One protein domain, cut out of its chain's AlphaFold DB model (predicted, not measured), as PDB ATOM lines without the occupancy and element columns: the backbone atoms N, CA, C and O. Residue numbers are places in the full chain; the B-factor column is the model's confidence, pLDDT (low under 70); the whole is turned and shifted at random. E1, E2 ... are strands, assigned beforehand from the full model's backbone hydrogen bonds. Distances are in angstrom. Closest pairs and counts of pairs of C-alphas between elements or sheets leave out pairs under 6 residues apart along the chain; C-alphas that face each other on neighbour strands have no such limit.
ATOM      1  N   ASN A  17     231.729 133.729 159.426       61.84
ATOM      2  CA  ASN A  17     231.033 134.160 158.218       61.84
ATOM      3  C   ASN A  17     231.212 133.016 157.207       61.84
ATOM      4  O   ASN A  17     232.353 132.751 156.812       61.84
ATOM      5  N   PRO A  18     230.156 132.251 156.880       69.88
ATOM      6  CA  PRO A  18     230.333 131.045 156.094       69.88
ATOM      7  C   PRO A  18     230.852 131.441 154.716       69.88
ATOM      8  O   PRO A  18     230.334 132.373 154.108       69.88
ATOM      9  N   THR A  19     231.893 130.763 154.235       76.56
ATOM     10  CA  THR A  19     232.446 130.997 152.897       76.56
ATOM     11  C   THR A  19     231.316 130.966 151.862       76.56
ATOM     12  O   THR A  19     230.542 130.002 151.886       76.56
ATOM     13  N   PRO A  20     231.210 131.972 150.968       78.94
ATOM     14  CA  PRO A  20     230.193 131.978 149.929       78.94
ATOM     15  C   PRO A  20     230.243 130.690 149.109       78.94
ATOM     16  O   PRO A  20     231.308 130.247 148.677       78.94
ATOM     17  N   LYS A  21     229.080 130.085 148.894       84.00
ATOM     18  CA  LYS A  21     228.898 128.924 148.024       84.00
ATOM     19  C   LYS A  21     227.889 129.278 146.952       84.00
ATOM     20  O   LYS A  21     226.819 129.778 147.278       84.00
ATOM     21  N   VAL A  22     228.225 128.981 145.702       84.06
ATOM     22  CA  VAL A  22     227.347 129.170 144.545       84.06
ATOM     23  C   VAL A  22     226.791 127.812 144.121       84.06
ATOM     24  O   VAL A  22     227.537 126.836 144.009       84.06
ATOM     25  N   LEU A  23     225.476 127.749 143.926       83.75
ATOM     26  CA  LEU A  23     224.736 126.581 143.463       83.75
ATOM     27  C   LEU A  23     223.926 126.930 142.198       83.75
ATOM     28  O   LEU A  23     223.325 128.008 142.157       83.75
ATOM     29  N   PRO A  24     223.852 126.027 141.200       78.94
ATOM     30  CA  PRO A  24     224.585 124.759 141.113       78.94
ATOM     31  C   PRO A  24     226.104 124.981 141.057       78.94
ATOM     32  O   PRO A  24     226.571 126.057 140.691       78.94
ATOM     33  N   LYS A  25     226.878 123.974 141.480       78.00
ATOM     34  CA  LYS A  25     228.341 124.071 141.545       78.00
ATOM     35  C   LYS A  25     228.915 124.022 140.125       78.00
ATOM     36  O   LYS A  25     229.251 122.955 139.626       78.00
ATOM     37  N   SER A  26     228.970 125.182 139.485       78.62
ATOM     38  CA  SER A  26     229.507 125.401 138.147       78.62
ATOM     39  C   SER A  26     230.204 126.755 138.109       78.62
ATOM     40  O   SER A  26     229.756 127.708 138.746       78.62
ATOM     41  N   GLU A  27     231.294 126.837 137.353       79.31
ATOM     42  CA  GLU A  27     231.972 128.105 137.059       79.31
ATOM     43  C   GLU A  27     231.250 128.899 135.957       79.31
ATOM     44  O   GLU A  27     231.502 130.090 135.785       79.31
ATOM     45  N   PHE A  28     230.326 128.251 135.237       85.75
ATOM     46  CA  PHE A  28     229.622 128.812 134.088       85.75
ATOM     47  C   PHE A  28     228.106 128.720 134.258       85.75
ATOM     48  O   PHE A  28     227.573 127.707 134.729       85.75
ATOM     49  N   TYR A  38     216.312 134.350 127.654       89.25
ATOM     50  CA  TYR A  38     217.307 133.788 128.561       89.25
ATOM     51  C   TYR A  38     216.993 134.127 130.019       89.25
ATOM     52  O   TYR A  38     216.871 135.300 130.381       89.25
ATOM     53  N   GLN A  39     216.916 133.105 130.870       87.06
ATOM     54  CA  GLN A  39     216.819 133.263 132.317       87.06
ATOM     55  C   GLN A  39     217.604 132.150 133.013       87.06
ATOM     56  O   GLN A  39     217.388 130.969 132.755       87.06
ATOM     57  N   ALA A  40     218.492 132.535 133.927       85.50
ATOM     58  CA  ALA A  40     219.232 131.616 134.778       85.50
ATOM     59  C   ALA A  40     219.062 132.024 136.245       85.50
ATOM     60  O   ALA A  40     219.050 133.212 136.576       85.50
ATOM     61  N   SER A  41     218.940 131.033 137.124       83.38
ATOM     62  CA  SER A  41     218.861 131.236 138.568       83.38
ATOM     63  C   SER A  41     220.048 130.564 139.236       83.38
ATOM     64  O   SER A  41     220.299 129.378 139.028       83.38
ATOM     65  N   ILE A  42     220.763 131.332 140.053       83.31
ATOM     66  CA  ILE A  42     221.819 130.831 140.927       83.31
ATOM     67  C   ILE A  42     221.435 131.101 142.371       83.31
ATOM     68  O   ILE A  42     220.801 132.106 142.683       83.31
ATOM     69  N   THR A  43     221.832 130.198 143.254       84.75
ATOM     70  CA  THR A  43     221.705 130.391 144.696       84.75
ATOM     71  C   THR A  43     223.089 130.628 145.261       84.75
ATOM     72  O   THR A  43     223.980 129.798 145.082       84.75
ATOM     73  N   ILE A  44     223.274 131.752 145.945       81.69
ATOM     74  CA  ILE A  44     224.514 132.049 146.657       81.69
ATOM     75  C   ILE A  44     224.199 132.017 148.149       81.69
ATOM     76  O   ILE A  44     223.308 132.721 148.614       81.69
ATOM     77  N   THR A  45     224.895 131.167 148.898       81.06
ATOM     78  CA  THR A  45     224.714 131.022 150.348       81.06
ATOM     79  C   THR A  45     225.987 131.388 151.087       81.06
ATOM     80  O   THR A  45     227.068 130.972 150.672       81.06
ATOM     81  N   GLY A  46     225.846 132.052 152.231       74.38
ATOM     82  CA  GLY A  46     226.964 132.450 153.079       74.38
ATOM     83  C   GLY A  46     227.714 133.683 152.577       74.38
ATOM     84  O   GLY A  46     227.666 134.034 151.400       74.38
ATOM     85  N   GLY A  47     228.390 134.357 153.504       75.00
ATOM     86  CA  GLY A  47     229.009 135.654 153.273       75.00
ATOM     87  C   GLY A  47     228.012 136.812 153.333       75.00
ATOM     88  O   GLY A  47     226.798 136.627 153.410       75.00
ATOM     89  N   ALA A  48     228.542 138.034 153.299       71.00
ATOM     90  CA  ALA A  48     227.738 139.241 153.143       71.00
ATOM     91  C   ALA A  48     227.480 139.470 151.645       71.00
ATOM     92  O   ALA A  48     228.361 139.953 150.936       71.00
ATOM     93  N   LEU A  49     226.296 139.080 151.171       76.62
ATOM     94  CA  LEU A  49     225.892 139.244 149.776       76.62
ATOM     95  C   LEU A  49     225.199 140.591 149.577       76.62
ATOM     96  O   LEU A  49     224.342 140.995 150.358       76.62
ATOM     97  N   ASN A  50     225.595 141.283 148.518       75.69
ATOM     98  CA  ASN A  50     224.928 142.461 147.979       75.69
ATOM     99  C   ASN A  50     225.099 142.510 146.452       75.69
ATOM    100  O   ASN A  50     225.926 141.789 145.884       75.69
ATOM    101  N   GLU A  51     224.376 143.415 145.798       72.06
ATOM    102  CA  GLU A  51     224.417 143.636 144.342       72.06
ATOM    103  C   GLU A  51     225.832 143.871 143.773       72.06
ATOM    104  O   GLU A  51     226.091 143.573 142.612       72.06
ATOM    105  N   LYS A  52     226.772 144.376 144.588       76.81
ATOM    106  CA  LYS A  52     228.160 144.660 144.184       76.81
ATOM    107  C   LYS A  52     229.104 143.475 144.390       76.81
ATOM    108  O   LYS A  52     230.184 143.449 143.811       76.81
ATOM    109  N   SER A  53     228.723 142.514 145.228       78.69
ATOM    110  CA  SER A  53     229.521 141.321 145.541       78.69
ATOM    111  C   SER A  53     229.384 140.211 144.499       78.69
ATOM    112  O   SER A  53     230.187 139.280 144.489       78.69
ATOM    113  N   VAL A  54     228.387 140.314 143.613       81.25
ATOM    114  CA  VAL A  54     228.065 139.301 142.607       81.25
ATOM    115  C   VAL A  54     228.135 139.922 141.222       81.25
ATOM    116  O   VAL A  54     227.467 140.909 140.926       81.25
ATOM    117  N   TRP A  55     228.929 139.316 140.348       85.00
ATOM    118  CA  TRP A  55     229.081 139.748 138.967       85.00
ATOM    119  C   TRP A  55     229.162 138.531 138.049       85.00
ATOM    120  O   TRP A  55     229.546 137.440 138.470       85.00
ATOM    121  N   VAL A  56     228.810 138.729 136.781       87.38
ATOM    122  CA  VAL A  56     228.925 137.722 135.723       87.38
ATOM    123  C   VAL A  56     229.753 138.293 134.578       87.38
ATOM    124  O   VAL A  56     229.640 139.475 134.249       87.38
ATOM    125  N   LYS A  57     230.593 137.461 133.955       90.94
ATOM    126  CA  LYS A  57     231.263 137.812 132.699       90.94
ATOM    127  C   LYS A  57     230.427 137.304 131.529       90.94
ATOM    128  O   LYS A  57     230.278 136.098 131.374       90.94
ATOM    129  N   ILE A  58     229.906 138.211 130.710       91.12
ATOM    130  CA  ILE A  58     229.114 137.861 129.525       91.12
ATOM    131  C   ILE A  58     230.013 137.938 128.293       91.12
ATOM    132  O   ILE A  58     230.671 138.954 128.071       91.12
ATOM    133  N   HIS A  59     230.008 136.878 127.485       91.69
ATOM    134  CA  HIS A  59     230.659 136.850 126.179       91.69
ATOM    135  C   HIS A  59     229.700 136.293 125.116       91.69
ATOM    136  O   HIS A  59     228.890 135.427 125.442       91.69
ATOM    137  N   PRO A  60     229.808 136.744 123.854       91.50
ATOM    138  CA  PRO A  60     230.625 137.874 123.407       91.50
ATOM    139  C   PRO A  60     230.079 139.216 123.922       91.50
ATOM    140  O   PRO A  60     228.914 139.331 124.306       91.50
ATOM    141  N   THR A  61     230.922 140.250 123.923       90.62
ATOM    142  CA  THR A  61     230.473 141.621 124.197       90.62
ATOM    143  C   THR A  61     229.401 142.014 123.182       90.62
ATOM    144  O   THR A  61     229.584 141.806 121.985       90.62
ATOM    145  N   GLY A  62     228.288 142.587 123.644       89.12
ATOM    146  CA  GLY A  62     227.181 142.972 122.763       89.12
ATOM    147  C   GLY A  62     226.240 141.826 122.377       89.12
ATOM    148  O   GLY A  62     225.473 141.981 121.435       89.12
ATOM    149  N   SER A  63     226.239 140.708 123.113       88.75
ATOM    150  CA  SER A  63     225.308 139.581 122.909       88.75
ATOM    151  C   SER A  63     223.825 139.909 123.147       88.75
ATOM    152  O   SER A  63     222.971 139.053 122.946       88.75
ATOM    153  N   GLY A  64     223.504 141.120 123.615       89.56
ATOM    154  CA  GLY A  64     222.152 141.513 124.022       89.56
ATOM    155  C   GLY A  64     221.751 141.027 125.419       89.56
ATOM    156  O   GLY A  64     220.690 141.405 125.908       89.56
ATOM    157  N   LEU A  65     222.597 140.239 126.091       89.25
ATOM    158  CA  LEU A  65     222.371 139.806 127.470       89.25
ATOM    159  C   LEU A  65     222.748 140.909 128.469       89.25
ATOM    160  O   LEU A  65     223.799 141.540 128.354       89.25
ATOM    161  N   THR A  66     221.916 141.092 129.494       88.19
ATOM    162  CA  THR A  66     222.152 142.046 130.589       88.19
ATOM    163  C   THR A  66     222.126 141.345 131.941       88.19
ATOM    164  O   THR A  66     221.222 140.554 132.212       88.19
ATOM    165  N   TRP A  67     223.073 141.677 132.818       86.25
ATOM    166  CA  TRP A  67     223.051 141.236 134.213       86.25
ATOM    167  C   TRP A  67     222.104 142.119 135.029       86.25
ATOM    168  O   TRP A  67     222.352 143.311 135.185       86.25
ATOM    169  N   ASN A  68     221.019 141.535 135.536       84.00
ATOM    170  CA  ASN A  68     220.058 142.217 136.403       84.00
ATOM    171  C   ASN A  68     219.588 141.256 137.510       84.00
ATOM    172  O   ASN A  68     218.504 140.671 137.395       84.00
ATOM    173  N   PRO A  69     220.425 141.004 138.533       78.56
ATOM    174  CA  PRO A  69     220.065 140.101 139.610       78.56
ATOM    175  C   PRO A  69     218.885 140.682 140.384       78.56
ATOM    176  O   PRO A  69     218.837 141.875 140.675       78.56
ATOM    177  N   LYS A  70     217.929 139.825 140.733       75.38
ATOM    178  CA  LYS A  70     216.875 140.169 141.682       75.38
ATOM    179  C   LYS A  70     217.151 139.425 142.971       75.38
ATOM    180  O   LYS A  70     217.205 138.193 142.958       75.38
TER     181      LYS A  70
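AT A GLANCE: This is residues 17 to 28 and 38 to 70 of the 75 residues of an uncharacterized protein of Xenorhabdus nematophila (strain ATCC 19061 / DSM 3370 / CCUG 14189 / LMG 1036 / NCIMB 9965 / AN6) (UniProt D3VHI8). There is little regular structure here: a tiny antiparallel sheet of two strands, order E1 - E2, near one end of an elongated, loose trace, and a long unnamed stretch, residues 46 to 70, that runs away from it and folds back. Residues 59 to 64 stick out at the far turn. The printed part has 45 residues with two named strands, E1 then E2, and no named helix; the class is all strand, with 6 residues in named elements. It is loose, with a radius of gyration of the C-alphas of 12.0 A and spans of 37 by 21 by 15 A.

IN THESE COORDINATES: E1 is residues 21 to 23, 6.6 A long, beginning at C-alpha 21 (228.898, 128.924, 148.024). E2 is residues 43 to 45, 6.4 A long, ending at C-alpha 45 (224.714, 131.022, 150.348).

HOW THE PARTS SIT: E1 and E2 are antiparallel, with 159 degrees between their directions. C-alphas 22 and 44 face each other at 4.6 A. N 21 and O 45 are within hydrogen-bond range at 2.8 A.

THE WHOLE: The C-alphas of Asn 17 and Gly 62 are the two farthest apart, 36.7 A. Residues 29 to 37 are not printed; C-alphas 28 and 38 are 14.4 A apart across the cut. Residues 17 to 18 have pLDDT under 70.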